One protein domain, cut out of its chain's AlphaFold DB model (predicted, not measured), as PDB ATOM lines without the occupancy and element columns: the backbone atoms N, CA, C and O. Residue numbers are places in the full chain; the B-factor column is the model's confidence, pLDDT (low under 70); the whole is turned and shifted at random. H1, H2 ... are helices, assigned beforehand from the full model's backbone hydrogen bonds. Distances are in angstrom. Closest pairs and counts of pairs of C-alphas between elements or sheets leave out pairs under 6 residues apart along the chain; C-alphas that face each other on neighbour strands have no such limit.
ATOM      1  N   LYS A 161     137.191 198.201 219.355       85.94
ATOM      2  CA  LYS A 161     136.321 199.311 218.946       85.94
ATOM      3  C   LYS A 161     134.875 198.863 218.745       85.94
ATOM      4  O   LYS A 161     133.974 199.604 219.118       85.94
ATOM      5  N   VAL A 162     134.660 197.657 218.210       86.31
ATOM      6  CA  VAL A 162     133.322 197.086 217.992       86.31
ATOM      7  C   VAL A 162     132.667 196.759 219.332       86.31
ATOM      8  O   VAL A 162     131.521 197.137 219.561       86.31
ATOM      9  N   ARG A 163     133.411 196.152 220.268       85.38
ATOM     10  CA  ARG A 163     132.905 195.873 221.625       85.38
ATOM     11  C   ARG A 163     132.562 197.150 222.394       85.38
ATOM     12  O   ARG A 163     131.513 197.219 223.026       85.38
ATOM     13  N   GLN A 164     133.420 198.168 222.312       82.69
ATOM     14  CA  GLN A 164     133.170 199.474 222.932       82.69
ATOM     15  C   GLN A 164     131.962 200.171 222.308       82.69
ATOM     16  O   GLN A 164     131.136 200.715 223.035       82.69
ATOM     17  N   ALA A 165     131.840 200.133 220.979       84.12
ATOM     18  CA  ALA A 165     130.694 200.698 220.290       84.12
ATOM     19  C   ALA A 165     129.392 200.017 220.715       84.12
ATOM     20  O   ALA A 165     128.429 200.711 221.014       84.12
ATOM     21  N   LEU A 166     129.367 198.686 220.813       82.31
ATOM     22  CA  LEU A 166     128.179 197.950 221.241       82.31
ATOM     23  C   LEU A 166     127.795 198.266 222.694       82.31
ATOM     24  O   LEU A 166     126.626 198.516 222.974       82.31
ATOM     25  N   ALA A 167     128.776 198.339 223.598       79.50
ATOM     26  CA  ALA A 167     128.540 198.746 224.982       79.50
ATOM     27  C   ALA A 167     127.977 200.180 225.085       79.50
ATOM     28  O   ALA A 167     127.076 200.424 225.877       79.50
ATOM     29  N   MET A 168     128.462 201.114 224.255       78.88
ATOM     30  CA  MET A 168     127.967 202.500 224.203       78.88
ATOM     31  C   MET A 168     126.627 202.644 223.466       78.88
ATOM     32  O   MET A 168     125.902 203.604 223.708       78.88
ATOM     33  N   ALA A 169     126.316 201.747 222.526       78.94
ATOM     34  CA  ALA A 169     125.123 201.822 221.686       78.94
ATOM     35  C   ALA A 169     123.882 201.215 222.336       78.94
ATOM     36  O   ALA A 169     122.784 201.547 221.902       78.94
ATOM     37  N   MET A 170     124.033 200.324 223.320       71.25
ATOM     38  CA  MET A 170     122.906 199.678 223.992       71.25
ATOM     39  C   MET A 170     122.487 200.485 225.225       71.25
ATOM     40  O   MET A 170     123.162 200.410 226.255       71.25
ATOM     41  N   PRO A 171     121.375 201.244 225.173       69.12
ATOM     42  CA  PRO A 171     120.775 201.753 226.389       69.12
ATOM     43  C   PRO A 171     120.083 200.571 227.069       69.12
ATOM     44  O   PRO A 171     119.035 200.112 226.617       69.12
ATOM     45  N   ILE A 172     120.662 200.055 228.151       73.12
ATOM     46  CA  ILE A 172     119.911 199.152 229.022       73.12
ATOM     47  C   ILE A 172     118.973 200.038 229.838       73.12
ATOM     48  O   ILE A 172     119.380 200.639 230.831       73.12
ATOM     49  N   ASP A 173     117.722 200.153 229.388       73.56
ATOM     50  CA  ASP A 173     116.662 200.803 230.156       73.56
ATOM     51  C   ASP A 173     116.277 199.908 231.337       73.56
ATOM     52  O   ASP A 173     115.296 199.164 231.308       73.56
ATOM     53  N   GLN A 174     117.100 199.955 232.384       73.50
ATOM     54  CA  GLN A 174     116.896 199.158 233.587       73.50
ATOM     55  C   GLN A 174     115.536 199.460 234.236       73.50
ATOM     56  O   GLN A 174     114.913 198.557 234.791       73.50
ATOM     57  N   LYS A 175     115.051 200.709 234.142       74.94
ATOM     58  CA  LYS A 175     113.744 201.108 234.680       74.94
ATOM     59  C   LYS A 175     112.614 200.496 233.864       74.94
ATOM     60  O   LYS A 175     111.740 199.857 234.439       74.94
ATOM     61  N   GLY A 176     112.660 200.619 232.539       78.88
ATOM     62  CA  GLY A 176     111.675 200.006 231.651       78.88
ATOM     63  C   GLY A 176     111.640 198.483 231.765       78.88
ATOM     64  O   GLY A 176     110.557 197.901 231.781       78.88
ATOM     65  N   LEU A 177     112.798 197.831 231.914       77.81
ATOM     66  CA  LEU A 177     112.884 196.391 232.183       77.81
ATOM     67  C   LEU A 177     112.250 196.033 233.533       77.81
ATOM     68  O   LEU A 177     111.398 195.147 233.594       77.81
ATOM     69  N   ALA A 178     112.600 196.751 234.600       81.00
ATOM     70  CA  ALA A 178     112.020 196.521 235.918       81.00
ATOM     71  C   ALA A 178     110.496 196.728 235.929       81.00
ATOM     72  O   ALA A 178     109.766 195.931 236.517       81.00
ATOM     73  N   GLU A 179     109.995 197.762 235.255       82.44
ATOM     74  CA  GLU A 179     108.570 198.093 235.230       82.44
ATOM     75  C   GLU A 179     107.749 197.162 234.336       82.44
ATOM     76  O   GLU A 179     106.672 196.726 234.744       82.44
ATOM     77  N   ARG A 180     108.229 196.870 233.122       81.25
ATOM     78  CA  ARG A 180     107.446 196.159 232.098       81.25
ATOM     79  C   ARG A 180     107.649 194.653 232.138       81.25
ATOM     80  O   ARG A 180     106.676 193.925 231.981       81.25
ATOM     81  N   LEU A 181     108.890 194.197 232.312       79.75
ATOM     82  CA  LEU A 181     109.224 192.772 232.293       79.75
ATOM     83  C   LEU A 181     109.088 192.159 233.688       79.75
ATOM     84  O   LEU A 181     108.492 191.101 233.838       79.75
ATOM     85  N   LEU A 182     109.599 192.850 234.710       80.69
ATOM     86  CA  LEU A 182     109.657 192.335 236.086       80.69
ATOM     87  C   LEU A 182     108.550 192.907 236.990       80.69
ATOM     88  O   LEU A 182     108.559 192.711 238.204       80.69
ATOM     89  N   LYS A 183     107.579 193.624 236.404       76.88
ATOM     90  CA  LYS A 183     106.366 194.137 237.066       76.88
ATOM     91  C   LYS A 183     106.619 194.890 238.377       76.88
ATOM     92  O   LYS A 183     105.815 194.809 239.300       76.88
ATOM     93  N   ARG A 184     107.719 195.642 238.456       79.19
ATOM     94  CA  ARG A 184     108.143 196.424 239.636       79.19
ATOM     95  C   ARG A 184     108.514 195.585 240.867       79.19
ATOM     96  O   ARG A 184     108.653 196.145 241.948       79.19
ATOM     97  N   HIS A 185     108.739 194.278 240.709       77.44
ATOM     98  CA  HIS A 185     109.253 193.412 241.780       77.44
ATOM     99  C   HIS A 185     110.771 193.528 241.972       77.44
ATOM    100  O   HIS A 185     111.319 192.974 242.921       77.44
ATOM    101  N   VAL A 186     111.460 194.245 241.078       80.44
ATOM    102  CA  VAL A 186     112.914 194.419 241.102       80.44
ATOM    103  C   VAL A 186     113.265 195.897 241.152       80.44
ATOM    104  O   VAL A 186     112.709 196.708 240.412       80.44
ATOM    105  N   THR A 187     114.224 196.230 242.012       81.38
ATOM    106  CA  THR A 187     114.821 197.563 242.098       81.38
ATOM    107  C   THR A 187     116.112 197.575 241.284       81.38
ATOM    108  O   THR A 187     117.049 196.861 241.650       81.38
ATOM    109  N   PRO A 188     116.199 198.371 240.203       77.75
ATOM    110  CA  PRO A 188     117.448 198.568 239.482       77.75
ATOM    111  C   PRO A 188     118.559 199.063 240.404       77.75
ATOM    112  O   PRO A 188     118.348 199.984 241.197       77.75
ATOM    113  N   PHE A 189     119.746 198.483 240.272       71.75
ATOM    114  CA  PHE A 189     120.948 198.989 240.918       71.75
ATOM    115  C   PHE A 189     122.153 198.812 239.996       71.75
ATOM    116  O   PHE A 189     122.221 197.869 239.206       71.75
ATOM    117  N   ASP A 190     123.114 199.721 240.118       72.69
ATOM    118  CA  ASP A 190     124.351 199.661 239.354       72.69
ATOM    119  C   ASP A 190     125.407 198.834 240.093       72.69
ATOM    120  O   ASP A 190     125.591 198.946 241.309       72.69
ATOM    121  N   THR A 191     126.135 198.005 239.347       68.81
ATOM    122  CA  THR A 191     127.290 197.262 239.860       68.81
ATOM    123  C   THR A 191     128.593 198.013 239.583       68.81
ATOM    124  O   THR A 191     128.654 198.944 238.779       68.81
ATOM    125  N   LEU A 192     129.677 197.596 240.245       63.38
ATOM    126  CA  LEU A 192     131.022 198.054 239.900       63.38
ATOM    127  C   LEU A 192     131.385 197.544 238.503       63.38
ATOM    128  O   LEU A 192     131.649 196.358 238.311       63.38
ATOM    129  N   GLN A 193     131.430 198.451 237.534       63.81
ATOM    130  CA  GLN A 193     131.829 198.136 236.169       63.81
ATOM    131  C   GLN A 193     133.316 198.434 235.964       63.81
ATOM    132  O   GLN A 193     133.877 199.367 236.549       63.81
ATOM    133  N   ALA A 194     133.980 197.646 235.114       58.19
ATOM    134  CA  ALA A 194     135.332 197.988 234.686       58.19
ATOM    135  C   ALA A 194     135.311 199.366 234.009       58.19
ATOM    136  O   ALA A 194     134.379 199.683 233.277       58.19
ATOM    137  N   ARG A 195     136.367 200.170 234.185       53.28
ATOM    138  CA  ARG A 195     136.467 201.531 233.614       53.28
ATOM    139  C   ARG A 195     136.247 201.590 232.090       53.28
ATOM    140  O   ARG A 195     135.985 202.657 231.549       53.28
ATOM    141  N   SER A 196     136.395 200.460 231.400       56.94
ATOM    142  CA  SER A 196     136.152 200.296 229.966       56.94
ATOM    143  C   SER A 196     134.675 200.176 229.574       56.94
ATOM    144  O   SER A 196     134.380 200.282 228.386       56.94
ATOM    145  N   TYR A 197     133.759 199.954 230.521       62.72
ATOM    146  CA  TYR A 197     132.326 200.094 230.274       62.72
ATOM    147  C   TYR A 197     132.021 201.584 230.162       62.72
ATOM    148  O   TYR A 197     132.066 202.336 231.135       62.72
ATOM    149  N   ALA A 198     131.825 202.031 228.928       63.88
ATOM    150  CA  ALA A 198     131.503 203.412 228.643       63.88
ATOM    151  C   ALA A 198     130.001 203.648 228.802       63.88
ATOM    152  O   ALA A 198     129.193 202.783 228.472       63.88
ATOM    153  N   ALA A 199     129.647 204.840 229.282       70.31
ATOM    154  CA  ALA A 199     128.265 205.284 229.343       70.31
ATOM    155  C   ALA A 199     127.620 205.267 227.947       70.31
ATOM    156  O   ALA A 199     128.306 205.398 226.929       70.31
ATOM    157  N   TYR A 200     126.295 205.137 227.925       75.75
ATOM    158  CA  TYR A 200     125.491 205.186 226.710       75.75
ATOM    159  C   TYR A 200     125.793 206.455 225.885       75.75
ATOM    160  O   TYR A 200     125.547 207.575 226.334       75.75
ATOM    161  N   ASP A 201     126.340 206.272 224.680       82.56
ATOM    162  CA  ASP A 201     126.675 207.326 223.714       82.56
ATOM    163  C   ASP A 201     126.558 206.766 222.280       82.56
ATOM    164  O   ASP A 201     127.544 206.318 221.679       82.56
ATOM    165  N   PRO A 202     125.347 206.788 221.692       82.62
ATOM    166  CA  PRO A 202     125.101 206.195 220.381       82.62
ATOM    167  C   PRO A 202     125.834 206.926 219.244       82.62
ATOM    168  O   PRO A 202     126.131 206.324 218.211       82.62
ATOM    169  N   LYS A 203     126.165 208.216 219.413       86.19
ATOM    170  CA  LYS A 203     126.913 208.983 218.402       86.19
ATOM    171  C   LYS A 203     128.366 208.536 218.364       86.19
ATOM    172  O   LYS A 203     128.911 208.275 217.289       86.19
ATOM    173  N   ARG A 204     128.992 208.414 219.535       85.19
ATOM    174  CA  ARG A 204     130.362 207.911 219.648       85.19
ATOM    175  C   ARG A 204     130.459 206.442 219.260       85.19
ATOM    176  O   ARG A 204     131.437 206.071 218.613       85.19
ATOM    177  N   ALA A 205     129.445 205.639 219.577       86.19
ATOM    178  CA  ALA A 205     129.350 204.264 219.106       86.19
ATOM    179  C   ALA A 205     129.371 204.181 217.573       86.19
ATOM    180  O   ALA A 205     130.192 203.454 217.017       86.19
ATOM    181  N   ALA A 206     128.546 204.978 216.883       86.12
ATOM    182  CA  ALA A 206     128.535 205.024 215.419       86.12
ATOM    183  C   ALA A 206     129.912 205.410 214.847       86.12
ATOM    184  O   ALA A 206     130.434 204.722 213.974       86.12
ATOM    185  N   ALA A 207     130.560 206.432 215.416       88.25
ATOM    186  CA  ALA A 207     131.900 206.838 214.994       88.25
ATOM    187  C   ALA A 207     132.966 205.748 215.230       88.25
ATOM    188  O   ALA A 207     133.917 205.626 214.454       88.25
ATOM    189  N   LEU A 208     132.845 204.958 216.302       88.00
ATOM    190  CA  LEU A 208     133.728 203.817 216.562       88.00
ATOM    191  C   LEU A 208     133.506 202.682 215.556       88.00
ATOM    192  O   LEU A 208     134.494 202.091 215.119       88.00
ATOM    193  N   MET A 209     132.256 202.425 215.162       87.88
ATOM    194  CA  MET A 209     131.912 201.444 214.127       87.88
ATOM    195  C   MET A 209     132.468 201.852 212.761       87.88
ATOM    196  O   MET A 209     133.146 201.045 212.123       87.88
ATOM    197  N   ASP A 210     132.317 203.120 212.368       88.50
ATOM    198  CA  ASP A 210     132.897 203.643 211.124       88.50
ATOM    199  C   ASP A 210     134.431 203.494 211.120       88.50
ATOM    200  O   ASP A 210     135.021 202.996 210.161       88.50
ATOM    201  N   ARG A 211     135.096 203.830 212.237       87.44
ATOM    202  CA  ARG A 211     136.556 203.658 212.417       87.44
ATOM    203  C   ARG A 211     137.017 202.202 212.494       87.44
ATOM    204  O   ARG A 211     138.225 201.958 212.451       87.44
ATOM    205  N   ALA A 212     136.100 201.270 212.714       86.50
ATOM    206  CA  ALA A 212     136.347 199.833 212.705       86.50
ATOM    207  C   ALA A 212     136.058 199.207 211.325       86.50
ATOM    208  O   ALA A 212     136.245 198.006 211.151       86.50
ATOM    209  N   GLY A 213     135.639 200.018 210.344       87.31
ATOM    210  CA  GLY A 213     135.302 199.572 208.993       87.31
ATOM    211  C   GLY A 213     133.854 199.102 208.832       87.31
ATOM    212  O   GLY A 213     133.484 198.673 207.745       87.31
ATOM    213  N   TYR A 214     133.021 199.216 209.872       85.00
ATOM    214  CA  TYR A 214     131.608 198.824 209.856       85.00
ATOM    215  C   TYR A 214     130.718 200.048 209.660       85.00
ATOM    216  O   TYR A 214     130.067 200.524 210.588       85.00
ATOM    217  N   THR A 215     130.709 200.577 208.437       82.44
ATOM    218  CA  THR A 215     129.855 201.720 208.100       82.44
ATOM    219  C   THR A 215     128.385 201.317 208.067       82.44
ATOM    220  O   THR A 215     128.041 200.165 207.789       82.44
ATOM    221  N   ARG A 216     127.483 202.285 208.272       77.25
ATOM    222  CA  ARG A 216     126.035 202.053 208.114       77.25
ATOM    223  C   ARG A 216     125.673 201.434 206.762       77.25
ATOM    224  O   ARG A 216     124.795 200.586 206.717       77.25
ATOM    225  N   ALA A 217     126.355 201.827 205.684       76.62
ATOM    226  CA  ALA A 217     126.131 201.270 204.352       76.62
ATOM    227  C   ALA A 217     126.551 199.792 204.261       76.62
ATOM    228  O   ALA A 217     125.819 198.992 203.688       76.62
ATOM    229  N   LEU A 218     127.683 199.414 204.870       77.88
ATOM    230  CA  LEU A 218     128.141 198.023 204.906       77.88
ATOM    231  C   LEU A 218     127.196 197.126 205.718       77.88
ATOM    232  O   LEU A 218     126.918 196.001 205.309       77.88
ATOM    233  N   ILE A 219     126.702 197.633 206.852       76.06
ATOM    234  CA  ILE A 219     125.725 196.930 207.696       76.06
ATOM    235  C   ILE A 219     124.380 196.814 206.967       76.06
ATOM    236  O   ILE A 219     123.785 195.747 206.961       76.06
ATOM    237  N   ALA A 220     123.916 197.876 206.303       76.12
ATOM    238  CA  ALA A 220     122.677 197.842 205.524       76.12
ATOM    239  C   ALA A 220     122.761 196.912 204.300       76.12
ATOM    240  O   ALA A 220     121.747 196.355 203.893       76.12
ATOM    241  N   ALA A 221     123.955 196.734 203.724       76.19
ATOM    242  CA  ALA A 221     124.204 195.800 202.625       76.19
ATOM    243  C   ALA A 221     124.306 194.334 203.080       76.19
ATOM    244  O   ALA A 221     124.124 193.432 202.268       76.19
ATOM    245  N   ASN A 222     124.578 194.099 204.367       69.88
ATOM    246  CA  ASN A 222     124.569 192.782 205.000       69.88
ATOM    247  C   ASN A 222     123.623 192.823 206.204       69.88
ATOM    248  O   ASN A 222     124.093 192.739 207.346       69.88
ATOM    249  N   PRO A 223     122.311 193.029 205.974       65.38
ATOM    250  CA  PRO A 223     121.364 193.032 207.069       65.38
ATOM    251  C   PRO A 223     121.510 191.699 207.798       65.38
ATOM    252  O   PRO A 223     121.631 190.645 207.165       65.38
ATOM    253  N   LEU A 224     121.529 191.747 209.132       60.50
ATOM    254  CA  LEU A 224     121.285 190.531 209.894       60.50
ATOM    255  C   LEU A 224     119.993 189.938 209.321       60.50
ATOM    256  O   LEU A 224     119.040 190.706 209.139       60.50
ATOM    257  N   PRO A 225     119.946 188.636 208.983       55.88
ATOM    258  CA  PRO A 225     118.655 188.018 208.745       55.88
ATOM    259  C   PRO A 225     117.811 188.375 209.964       55.88
ATOM    260  O   PRO A 225     118.295 188.220 211.093       55.88
ATOM    261  N   ASP A 226     116.623 188.945 209.734       50.09
ATOM    262  CA  ASP A 226     115.668 189.172 210.814       50.09
ATOM    263  C   ASP A 226     115.669 187.890 211.640       50.09
ATOM    264  O   ASP A 226     115.596 186.810 211.038       50.09
ATOM    265  N   PRO A 227     115.903 187.965 212.961       49.50
ATOM    266  CA  PRO A 227     116.098 186.764 213.741       49.50
ATOM    267  C   PRO A 227     114.794 185.982 213.609       49.50
ATOM    268  O   PRO A 227     113.772 186.425 214.126       49.50
ATOM    269  N   ASP A 228     114.842 184.896 212.824       47.56
ATOM    270  CA  ASP A 228     113.672 184.181 212.311       47.56
ATOM    271  C   ASP A 228     112.668 184.012 213.444       47.56
ATOM    272  O   ASP A 228     113.001 183.309 214.391       47.56
ATOM    273  N   PRO A 229     111.476 184.629 213.421       49.12
ATOM    274  CA  PRO A 229     110.548 184.557 214.545       49.12
ATOM    275  C   PRO A 229     110.232 183.113 214.980       49.12
ATOM    276  O   PRO A 229     109.767 182.915 216.101       49.12
ATOM    277  N   ALA A 230     110.563 182.097 214.171       48.22
ATOM    278  CA  ALA A 230     110.620 180.704 214.597       48.22
ATOM    279  C   ALA A 230     111.525 180.420 215.818       48.22
ATOM    280  O   ALA A 230     111.270 179.450 216.519       48.22
ATOM    281  N   TRP A 231     112.563 181.209 216.129       41.31
ATOM    282  CA  TRP A 231     113.354 181.017 217.359       41.31
ATOM    283  C   TRP A 231     112.581 181.425 218.621       41.31
ATOM    284  O   TRP A 231     112.858 180.870 219.679       41.31
ATOM    285  N   LEU A 232     111.596 182.332 218.516       44.00
ATOM    286  CA  LEU A 232     110.668 182.658 219.614       44.00
ATOM    287  C   LEU A 232     109.658 181.532 219.861       44.00
ATOM    288  O   LEU A 232     109.100 181.436 220.949       44.00
ATOM    289  N   THR A 233     109.400 180.705 218.846       44.03
ATOM    290  CA  THR A 233     108.440 179.593 218.894       44.03
ATOM    291  C   THR A 233     109.110 178.220 218.898       44.03
ATOM    292  O   THR A 233     108.416 177.202 218.891       44.03
TER     293      THR A 233
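What this domain is: This is residues 161 to 233 of the 236 residues of the protein "Extracellular solute-binding protein (Family 5)" of Variovorax beijingensis (UniProt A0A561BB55). An open, flat model in which two short helices, H1 and H3, run side by side in opposite directions, while the chain between them swings out in a wide open loop that bears H2 far from the pair. Beyond H3 the chain turns at a corner into the small helix H4, and from residue 219 on it sticks out as a free tail. The printed part has 73 residues, with four named helices in the order H1, H2, H3, H4 and no named strand. The class is all helix, though under half of the residues, 32 of the 73, are in named elements. The whole is loose, with a radius of gyration of the C-alphas of 15.8 A, and spans 42 by 38 by 17 A.

How they stand to each other: H1, residues 161 to 169, touches H3, residues 202 to 210, with 19 pairs of C-alphas within 8 A. Their closest C-alphas are those of Ala 165 and Ala 205, 4.0 A apart. They run opposite ways at a shallow tilt of 21 degrees, and their centres are 7.8 A apart. H2, residues 174 to 181, touches no helix and is apart from H1 and H3. H4, residues 216 to 221, is close to H3 but not clearly touching it: the closest C-alphas, those of Asp 210 and Arg 216, are 7.7 A apart. H3 and H4 run the same way at a steep tilt of 62 degrees. H4 is apart from H1 and H2. In H1, H2, H3 and H4 every O i to N i+4 pair of the backbone is within hydrogen-bond range.

Where its parts are: H1 begins at C-alpha 161, at (136.321, 199.311, 218.946), and measures 11.8 A from first to last C-alpha. H2 begins at C-alpha 174, at (116.896, 199.158, 233.587), and measures 10.1 A. H3 runs 12.4 A from Pro 202 to Asp 210. H4 measures 8.5 A and ends at C-alpha 221, at (124.204, 195.800, 202.625).

The domain as a whole: The two C-alphas farthest apart are those of His 185 and Gly 213, 42.3 A. The printed part, residues 161 to 233, has no cut. The links from H1 to H2, 4 residues, and from H3 to H4, 5 residues, are tight, and the link from H2 to H3, residues 182 to 201, is long. Residues 219 to 233, of which 219 to 221 belong to H4, stand free; without them the body spans 42 by 26 by 13 A. The mean pLDDT of the printed part is 73.6, and it is under 70 at residue 171, residues 191 to 198 and residues 222 to 233.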